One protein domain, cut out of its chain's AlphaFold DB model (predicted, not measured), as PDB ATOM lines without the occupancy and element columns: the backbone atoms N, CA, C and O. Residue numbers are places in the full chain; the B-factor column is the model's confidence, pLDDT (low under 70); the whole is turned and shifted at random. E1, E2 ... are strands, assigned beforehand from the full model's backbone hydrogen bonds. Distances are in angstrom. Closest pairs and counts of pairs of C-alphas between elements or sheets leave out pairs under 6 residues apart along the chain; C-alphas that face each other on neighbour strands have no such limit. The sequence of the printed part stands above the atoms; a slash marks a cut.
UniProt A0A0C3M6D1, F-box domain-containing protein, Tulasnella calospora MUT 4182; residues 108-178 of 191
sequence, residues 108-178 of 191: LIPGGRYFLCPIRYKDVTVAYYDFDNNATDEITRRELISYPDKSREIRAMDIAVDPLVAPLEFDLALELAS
ATOM      1  N   LEU A 108       7.740  13.135  98.989       90.81
ATOM      2  CA  LEU A 108       6.918  13.899  98.052       90.81
ATOM      3  C   LEU A 108       7.793  14.998  97.448       90.81
ATOM      4  O   LEU A 108       8.368  15.788  98.196       90.81
ATOM      5  N   ILE A 109       7.905  15.042  96.122       89.62
ATOM      6  CA  ILE A 109       8.658  16.100  95.445       89.62
ATOM      7  C   ILE A 109       7.927  17.436  95.666       89.62
ATOM      8  O   ILE A 109       6.694  17.473  95.540       89.62
ATOM      9  N   PRO A 110       8.648  18.531  95.982       83.75
ATOM     10  CA  PRO A 110       8.098  19.883  95.974       83.75
ATOM     11  C   PRO A 110       7.194  20.143  94.759       83.75
ATOM     12  O   PRO A 110       7.522  19.792  93.630       83.75
ATOM     13  N   GLY A 111       6.012  20.716  95.001       77.56
ATOM     14  CA  GLY A 111       4.949  20.852  93.994       77.56
ATOM     15  C   GLY A 111       3.912  19.721  94.007       77.56
ATOM     16  O   GLY A 111       2.843  19.871  93.428       77.56
ATOM     17  N   GLY A 112       4.172  18.615  94.711       85.62
ATOM     18  CA  GLY A 112       3.154  17.637  95.108       85.62
ATOM     19  C   GLY A 112       2.690  16.662  94.025       85.62
ATOM     20  O   GLY A 112       1.870  15.799  94.317       85.62
ATOM     21  N   ARG A 113       3.210  16.757  92.796       88.62
ATOM     22  CA  ARG A 113       2.833  15.864  91.687       88.62
ATOM     23  C   ARG A 113       3.433  14.464  91.810       88.62
ATOM     24  O   ARG A 113       2.763  13.479  91.519       88.62
ATOM     25  N   TYR A 114       4.702  14.378  92.192       91.44
ATOM     26  CA  TYR A 114       5.446  13.124  92.186       91.44
ATOM     27  C   TYR A 114       5.760  12.670  93.597       91.44
ATOM     28  O   TYR A 114       6.284  13.434  94.405       91.44
ATOM     29  N   PHE A 115       5.496  11.401  93.872       92.94
ATOM     30  CA  PHE A 115       5.845  10.762  95.131       92.94
ATOM     31  C   PHE A 115       6.844   9.640  94.873       92.94
ATOM     32  O   PHE A 115       6.524   8.684  94.168       92.94
ATOM     33  N   LEU A 116       8.050   9.769  95.421       94.38
ATOM     34  CA  LEU A 116       9.138   8.803  95.316       94.38
ATOM     35  C   LEU A 116       9.143   7.861  96.517       94.38
ATOM     36  O   LEU A 116       8.877   8.264  97.651       94.38
ATOM     37  N   CYS A 117       9.485   6.599  96.286       93.62
ATOM     38  CA  CYS A 117       9.615   5.617  97.355       93.62
ATOM     39  C   CYS A 117      10.491   4.419  96.956       93.62
ATOM     40  O   CYS A 117      10.488   4.020  95.788       93.62
ATOM     41  N   PRO A 118      11.156   3.757  97.915       91.12
ATOM     42  CA  PRO A 118      11.723   2.434  97.682       91.12
ATOM     43  C   PRO A 118      10.624   1.375  97.507       91.12
ATOM     44  O   PRO A 118       9.607   1.388  98.212       91.12
ATOM     45  N   ILE A 119      10.822   0.432  96.581       86.06
ATOM     46  CA  ILE A 119       9.815  -0.597  96.261       86.06
ATOM     47  C   ILE A 119       9.703  -1.654  97.371       86.06
ATOM     48  O   ILE A 119       8.588  -2.075  97.703       86.06
ATOM     49  N   ARG A 120      10.832  -2.110  97.930       81.81
ATOM     50  CA  ARG A 120      10.915  -3.227  98.887       81.81
ATOM     51  C   ARG A 120      12.016  -2.996  99.923       81.81
ATOM     52  O   ARG A 120      12.926  -2.204  99.704       81.81
ATOM     53  N   TYR A 121      11.932  -3.736 101.027       71.44
ATOM     54  CA  TYR A 121      13.039  -3.896 101.967       71.44
ATOM     55  C   TYR A 121      14.183  -4.656 101.289       71.44
ATOM     56  O   TYR A 121      13.926  -5.676 100.646       71.44
ATOM     57  N   LYS A 122      15.424  -4.175 101.451       75.12
ATOM     58  CA  LYS A 122      16.635  -4.734 100.814       75.12
ATOM     59  C   LYS A 122      16.571  -4.750  99.282       75.12
ATOM     60  O   LYS A 122      16.923  -5.730  98.639       75.12
ATOM     61  N   ASP A 123      16.054  -3.679  98.700       78.25
ATOM     62  CA  ASP A 123      16.112  -3.459  97.264       78.25
ATOM     63  C   ASP A 123      16.496  -2.001  97.031       78.25
ATOM     64  O   ASP A 123      15.893  -1.090  97.606       78.25
ATOM     65  N   VAL A 124      17.498  -1.770  96.189       84.75
ATOM     66  CA  VAL A 124      17.937  -0.425  95.802       84.75
ATOM     67  C   VAL A 124      17.187  -0.004  94.537       84.75
ATOM     68  O   VAL A 124      17.742   0.485  93.559       84.75
ATOM     69  N   THR A 125      15.873  -0.217  94.564       90.12
ATOM     70  CA  THR A 125      14.969   0.193  93.496       90.12
ATOM     71  C   THR A 125      14.073   1.311  94.007       90.12
ATOM     72  O   THR A 125      13.284   1.125  94.943       90.12
ATOM     73  N   VAL A 126      14.181   2.479  93.375       92.31
ATOM     74  CA  VAL A 126      13.314   3.634  93.623       92.31
ATOM     75  C   VAL A 126      12.219   3.640  92.572       92.31
ATOM     76  O   VAL A 126      12.480   3.551  91.374       92.31
ATOM     77  N   ALA A 127      10.985   3.774  93.026       94.00
ATOM     78  CA  ALA A 127       9.824   3.996  92.192       94.00
ATOM     79  C   ALA A 127       9.225   5.376  92.446       94.00
ATOM     80  O   ALA A 127       9.474   6.000  93.477       94.00
ATOM     81  N   TYR A 128       8.375   5.803  91.521       93.94
ATOM     82  CA  TYR A 128       7.554   6.988  91.653       93.94
ATOM     83  C   TYR A 128       6.082   6.699  91.358       93.94
ATOM     84  O   TYR A 128       5.728   5.748  90.653       93.94
ATOM     85  N   TYR A 129       5.226   7.563  91.887       93.19
ATOM     86  CA  TYR A 129       3.816   7.684  91.544       93.19
ATOM     87  C   TYR A 129       3.599   9.085  90.958       93.19
ATOM     88  O   TYR A 129       4.040  10.066  91.556       93.19
ATOM     89  N   ASP A 130       2.957   9.176  89.789       91.94
ATOM     90  CA  ASP A 130       2.550  10.451  89.177       91.94
ATOM     91  C   ASP A 130       1.087  10.727  89.530       91.94
ATOM     92  O   ASP A 130       0.179  10.071  89.011       91.94
ATOM     93  N   PHE A 131       0.859  11.685  90.425       88.88
ATOM     94  CA  PHE A 131      -0.476  12.068  90.868       88.88
ATOM     95  C   PHE A 131      -1.244  12.884  89.826       88.88
ATOM     96  O   PHE A 131      -2.445  13.044  89.990       88.88
ATOM     97  N   ASP A 132      -0.640  13.328  88.724       86.25
ATOM     98  CA  ASP A 132      -1.381  13.972  87.627       86.25
ATOM     99  C   ASP A 132      -1.789  12.987  86.525       86.25
ATOM    100  O   ASP A 132      -2.585  13.323  85.643       86.25
ATOM    101  N   ASN A 133      -1.284  11.750  86.560       82.38
ATOM    102  CA  ASN A 133      -1.655  10.749  85.571       82.38
ATOM    103  C   ASN A 133      -3.094  10.262  85.809       82.38
ATOM    104  O   ASN A 133      -3.361   9.478  86.717       82.38
ATOM    105  N   ASN A 134      -4.020  10.716  84.968       74.19
ATOM    106  CA  ASN A 134      -5.449  10.394  85.049       74.19
ATOM    107  C   ASN A 134      -5.864   9.235  84.128       74.19
ATOM    108  O   ASN A 134      -7.045   9.083  83.837       74.19
ATOM    109  N   ALA A 135      -4.911   8.437  83.633       75.31
ATOM    110  CA  ALA A 135      -5.219   7.314  82.747       75.31
ATOM    111  C   ALA A 135      -6.036   6.203  83.433       75.31
ATOM    112  O   ALA A 135      -6.742   5.460  82.755       75.31
ATOM    113  N   THR A 136      -5.935   6.080  84.759       74.00
ATOM    114  CA  THR A 136      -6.577   5.032  85.563       74.00
ATOM    115  C   THR A 136      -7.063   5.586  86.904       74.00
ATOM    116  O   THR A 136      -6.486   6.541  87.431       74.00
ATOM    117  N   ASP A 137      -8.101   4.967  87.477       76.00
ATOM    118  CA  ASP A 137      -8.623   5.329  88.807       76.00
ATOM    119  C   ASP A 137      -7.625   5.014  89.935       76.00
ATOM    120  O   ASP A 137      -7.578   5.709  90.952       76.00
ATOM    121  N   GLU A 138      -6.781   3.997  89.740       82.62
ATOM    122  CA  GLU A 138      -5.659   3.685  90.625       82.62
ATOM    123  C   GLU A 138      -4.385   4.379  90.137       82.62
ATOM    124  O   GLU A 138      -4.039   4.319  88.952       82.62
ATOM    125  N   ILE A 139      -3.652   5.017  91.051       87.56
ATOM    126  CA  ILE A 139      -2.356   5.612  90.720       87.56
ATOM    127  C   ILE A 139      -1.319   4.489  90.688       87.56
ATOM    128  O   ILE A 139      -0.995   3.864  91.702       87.56
ATOM    129  N   THR A 140      -0.782   4.244  89.497       88.56
ATOM    130  CA  THR A 140       0.156   3.151  89.256       88.56
ATOM    131  C   THR A 140       1.590   3.551  89.581       88.56
ATOM    132  O   THR A 140       2.055   4.649  89.270       88.56
ATOM    133  N   ARG A 141       2.307   2.616  90.205       90.94
ATOM    134  CA  ARG A 141       3.730   2.744  90.509       90.94
ATOM    135  C   ARG A 141       4.565   2.541  89.246       90.94
ATOM    136  O   ARG A 141       4.341   1.571  88.523       90.94
ATOM    137  N   ARG A 142       5.578   3.381  89.040       91.62
ATOM    138  CA  ARG A 142       6.566   3.258  87.958       91.62
ATOM    139  C   ARG A 142       7.977   3.222  88.519       91.62
ATOM    140  O   ARG A 142       8.259   3.875  89.513       91.62
ATOM    141  N   GLU A 143       8.849   2.444  87.902       92.25
ATOM    142  CA  GLU A 143      10.253   2.370  88.306       92.25
ATOM    143  C   GLU A 143      11.005   3.622  87.837       92.25
ATOM    144  O   GLU A 143      10.794   4.080  86.712       92.25
ATOM    145  N   LEU A 144      11.828   4.198  88.717       92.50
ATOM    146  CA  LEU A 144      12.683   5.350  88.424       92.50
ATOM    147  C   LEU A 144      14.145   4.919  88.304       92.50
ATOM    148  O   LEU A 144      14.801   5.214  87.313       92.50
ATOM    149  N   ILE A 145      14.644   4.224  89.328       91.19
ATOM    150  CA  ILE A 145      16.018   3.727  89.407       91.19
ATOM    151  C   ILE A 145      15.951   2.252  89.760       91.19
ATOM    152  O   ILE A 145      15.321   1.899  90.755       91.19
ATOM    153  N   SER A 146      16.648   1.436  88.977       89.44
ATOM    154  CA  SER A 146      16.904   0.024  89.248       89.44
ATOM    155  C   SER A 146      18.387  -0.144  89.515       89.44
ATOM    156  O   SER A 146      19.203   0.116  88.627       89.44
ATOM    157  N   TYR A 147      18.754  -0.565  90.718       83.88
ATOM    158  CA  TYR A 147      20.131  -0.939  91.001       83.88
ATOM    159  C   TYR A 147      20.241  -2.470  91.030       83.88
ATOM    160  O   TYR A 147      19.415  -3.137  91.654       83.88
ATOM    161  N   PRO A 148      21.241  -3.058  90.354       78.50
ATOM    162  CA  PRO A 148      21.318  -4.509  90.185       78.50
ATOM    163  C   PRO A 148      21.608  -5.262  91.493       78.50
ATOM    164  O   PRO A 148      21.223  -6.425  91.627       78.50
ATOM    165  N   ASP A 149      22.264  -4.615  92.459       75.75
ATOM    166  CA  ASP A 149      22.577  -5.211  93.758       75.75
ATOM    167  C   ASP A 149      21.376  -5.138  94.716       75.75
ATOM    168  O   ASP A 149      21.069  -4.098  95.303       75.75
ATOM    169  N   LYS A 150      20.713  -6.285  94.889       71.56
ATOM    170  CA  LYS A 150      19.551  -6.474  95.774       71.56
ATOM    171  C   LYS A 150      19.937  -6.871  97.202       71.56
ATOM    172  O   LYS A 150      19.100  -7.361  97.952       71.56
ATOM    173  N   SER A 151      21.208  -6.750  97.579       73.69
ATOM    174  CA  SER A 151      21.653  -7.036  98.949       73.69
ATOM    175  C   SER A 151      21.589  -5.811  99.864       73.69
ATOM    176  O   SER A 151      21.615  -5.948 101.090       73.69
ATOM    177  N   ARG A 152      21.464  -4.611  99.282       78.31
ATOM    178  CA  ARG A 152      21.517  -3.328  99.989       78.31
ATOM    179  C   ARG A 152      20.133  -2.719 100.175       78.31
ATOM    180  O   ARG A 152      19.187  -2.998  99.446       78.31
ATOM    181  N   GLU A 153      20.023  -1.866 101.183       84.19
ATOM    182  CA  GLU A 153      18.800  -1.137 101.523       84.19
ATOM    183  C   GLU A 153      19.039   0.367 101.398       84.19
ATOM    184  O   GLU A 153      20.102   0.854 101.784       84.19
ATOM    185  N   ILE A 154      18.044   1.106 100.900       87.19
ATOM    186  CA  ILE A 154      18.058   2.573 100.904       87.19
ATOM    187  C   ILE A 154      17.688   3.067 102.308       87.19
ATOM    188  O   ILE A 154      16.566   2.856 102.769       87.19
ATOM    189  N   ARG A 155      18.624   3.743 102.974       87.50
ATOM    190  CA  ARG A 155      18.484   4.259 104.346       87.50
ATOM    191  C   ARG A 155      18.044   5.699 104.428       87.50
ATOM    192  O   ARG A 155      17.338   6.069 105.361       87.50
ATOM    193  N   ALA A 156      18.489   6.492 103.469       89.50
ATOM    194  CA  ALA A 156      18.135   7.887 103.350       89.50
ATOM    195  C   ALA A 156      17.903   8.217 101.881       89.50
ATOM    196  O   ALA A 156      18.526   7.648 100.980       89.50
ATOM    197  N   MET A 157      16.968   9.133 101.672       91.38
ATOM    198  CA  MET A 157      16.657   9.716 100.383       91.38
ATOM    199  C   MET A 157      16.550  11.219 100.585       91.38
ATOM    200  O   MET A 157      15.757  11.671 101.425       91.38
ATOM    201  N   ASP A 158      17.341  11.956  99.818       91.56
ATOM    202  CA  ASP A 158      17.304  13.411  99.781       91.56
ATOM    203  C   ASP A 158      17.075  13.908  98.355       91.56
ATOM    204  O   ASP A 158      17.490  13.261  97.389       91.56
ATOM    205  N   ILE A 159      16.348  15.017  98.238       90.31
ATOM    206  CA  ILE A 159      15.896  15.571  96.961       90.31
ATOM    207  C   ILE A 159      16.198  17.063  96.952       90.31
ATOM    208  O   ILE A 159      15.637  17.810  97.755       90.31
ATOM    209  N   ALA A 160      17.006  17.500  95.992       88.62
ATOM    210  CA  ALA A 160      17.203  18.913  95.709       88.62
ATOM    211  C   ALA A 160      16.445  19.276  94.429       88.62
ATOM    212  O   ALA A 160      16.682  18.696  93.375       88.62
ATOM    213  N   VAL A 161      15.507  20.219  94.525       84.06
ATOM    214  CA  VAL A 161      14.758  20.738  93.372       84.06
ATOM    215  C   VAL A 161      15.224  22.158  93.108       84.06
ATOM    216  O   VAL A 161      15.174  22.989  94.018       84.06
ATOM    217  N   ASP A 162      15.634  22.447  91.878       80.31
ATOM    218  CA  ASP A 162      15.908  23.818  91.459       80.31
ATOM    219  C   ASP A 162      14.587  24.499  91.045       80.31
ATOM    220  O   ASP A 162      13.951  24.075  90.077       80.31
ATOM    221  N   PRO A 163      14.133  25.548  91.757       68.06
ATOM    222  CA  PRO A 163      12.891  26.242  91.424       68.06
ATOM    223  C   PRO A 163      12.975  27.080  90.135       68.06
ATOM    224  O   PRO A 163      11.942  27.563  89.669       68.06
ATOM    225  N   LEU A 164      14.175  27.305  89.589       69.00
ATOM    226  CA  LEU A 164      14.423  28.115  88.390       69.00
ATOM    227  C   LEU A 164      14.513  27.280  87.109       69.00
ATOM    228  O   LEU A 164      14.426  27.831  86.009       69.00
ATOM    229  N   VAL A 165      14.691  25.968  87.244       66.75
ATOM    230  CA  VAL A 165      14.816  25.038  86.121       66.75
ATOM    231  C   VAL A 165      13.431  24.542  85.699       66.75
ATOM    232  O   VAL A 165      12.434  24.717  86.404       66.75
ATOM    233  N   ALA A 166      13.336  23.980  84.489       58.88
ATOM    234  CA  ALA A 166      12.101  23.407  83.971       58.88
ATOM    235  C   ALA A 166      11.435  22.486  85.017       58.88
ATOM    236  O   ALA A 166      12.130  21.762  85.736       58.88
ATOM    237  N   PRO A 167      10.092  22.489  85.112       61.03
ATOM    238  CA  PRO A 167       9.369  21.789  86.165       61.03
ATOM    239  C   PRO A 167       9.470  20.278  85.957       61.03
ATOM    240  O   PRO A 167       8.587  19.722  85.316       61.03
ATOM    241  N   LEU A 168      10.551  19.650  86.436       65.25
ATOM    242  CA  LEU A 168      10.791  18.199  86.541       65.25
ATOM    243  C   LEU A 168      12.261  17.821  86.789       65.25
ATOM    244  O   LEU A 168      12.537  16.634  86.947       65.25
ATOM    245  N   GLU A 169      13.193  18.774  86.826       80.31
ATOM    246  CA  GLU A 169      14.592  18.476  87.143       80.31
ATOM    247  C   GLU A 169      14.835  18.551  88.652       80.31
ATOM    248  O   GLU A 169      14.469  19.516  89.326       80.31
ATOM    249  N   PHE A 170      15.413  17.482  89.191       85.25
ATOM    250  CA  PHE A 170      15.806  17.383  90.588       85.25
ATOM    251  C   PHE A 170      16.998  16.443  90.719       85.25
ATOM    252  O   PHE A 170      17.107  15.454  89.988       85.25
ATOM    253  N   ASP A 171      17.844  16.719  91.699       89.12
ATOM    254  CA  ASP A 171      18.907  15.816  92.105       89.12
ATOM    255  C   ASP A 171      18.389  14.876  93.189       89.12
ATOM    256  O   ASP A 171      17.703  15.288  94.130       89.12
ATOM    257  N   LEU A 172      18.720  13.594  93.051       91.06
ATOM    258  CA  LEU A 172      18.334  12.543  93.984       91.06
ATOM    259  C   LEU A 172      19.586  11.908  94.583       91.06
ATOM    260  O   LEU A 172      20.353  11.248  93.883       91.06
ATOM    261  N   ALA A 173      19.754  12.059  95.895       92.06
ATOM    262  CA  ALA A 173      20.814  11.406  96.651       92.06
ATOM    263  C   ALA A 173      20.247  10.222  97.445       92.06
ATOM    264  O   ALA A 173      19.244  10.348  98.152       92.06
ATOM    265  N   LEU A 174      20.902   9.063  97.330       90.56
ATOM    266  CA  LEU A 174      20.524   7.830  98.020       90.56
ATOM    267  C   LEU A 174      21.667   7.368  98.922       90.56
ATOM    268  O   LEU A 174      22.780   7.134  98.453       90.56
ATOM    269  N   GLU A 175      21.376   7.176 100.205       89.94
ATOM    270  CA  GLU A 175      22.295   6.512 101.126       89.94
ATOM    271  C   GLU A 175      21.959   5.023 101.182       89.94
ATOM    272  O   GLU A 175      20.833   4.641 101.516       89.94
ATOM    273  N   LEU A 176      22.938   4.176 100.868       88.12
ATOM    274  CA  LEU A 176      22.781   2.726 100.900       88.12
ATOM    275  C   LEU A 176      23.391   2.154 102.176       88.12
ATOM    276  O   LEU A 176      24.479   2.549 102.593       88.12
ATOM    277  N   ALA A 177      22.717   1.175 102.775       82.81
ATOM    278  CA  ALA A 177      23.293   0.388 103.853       82.81
ATOM    279  C   ALA A 177      24.590  -0.285 103.371       82.81
ATOM    280  O   ALA A 177      24.590  -1.018 102.380       82.81
ATOM    281  N   SER A 178      25.692  -0.052 104.084       73.88
ATOM    282  CA  SER A 178      26.925  -0.816 103.908       73.88
ATOM    283  C   SER A 178      26.723  -2.243 104.423       73.88
ATOM    284  O   SER A 178      26.164  -2.424 105.513       73.88
TER     285      SER A 178
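AT A GLANCE: This is residues 108 to 178 of the 191 residues of the protein "F-box domain-containing protein" of Tulasnella calospora MUT 4182 (UniProt A0A0C3M6D1). A strongly twisted three-strand sheet, E1 to E3, and a separate two-strand hairpin, E4 and E5, make a loose V, their ends nearest each other where E1 ends and E4 begins. Loops and turns make up much of the rest. The 71 printed residues hold no named helix and five named strands, E1 to E5 along the chain; the class is all strand, though only 32 residues are in named elements. Both sheets are antiparallel, in the orders E1 - E2 - E3 and E4 - E5. The whole is only just compact, close to loose, with a radius of gyration of the C-alphas of 13.3 A, and flat, spanning 35 by 32 by 16 A.

HOW THE PARTS SIT: The larger sheet is a meander, each strand the antiparallel neighbour of the one before: E1, residues 114 to 118, E2, residues 125 to 130, and E3, residues 141 to 146. E1 and E2 form a hairpin at 156 degrees, with N 117 and O 127 2.9 A apart, within hydrogen-bond range. E2 and E3 form a hairpin at 145 degrees, with N 128 and O 142 at 2.8 A. E4, residues 154 to 161, and E5, residues 170 to 176, form a hairpin at 165 degrees, with N 155 and O 175 at 2.8 A. The closest C-alphas of E1 and E4 are those of Pro 118 and Ile 154, 7.1 A apart. E2 and E4 are only just apart, closest 8.4 A; E3 and E4 are apart, and E5 is apart from E1, E2 and E3.

IN THESE COORDINATES: E1 begins at C-alpha 114 (5.446, 13.124, 92.186). E2 is 16.7 A long, E4 19.9 A and E5 19.2 A; E5 ends at C-alpha 176 (22.781, 2.726, 100.900).

THE WHOLE: The two C-alphas farthest apart, of Ala 135 and Ser 178, are 39.3 A apart. The printed part has no cut, and its four links between strands are short. Residues 163 to 168 have pLDDT under 70.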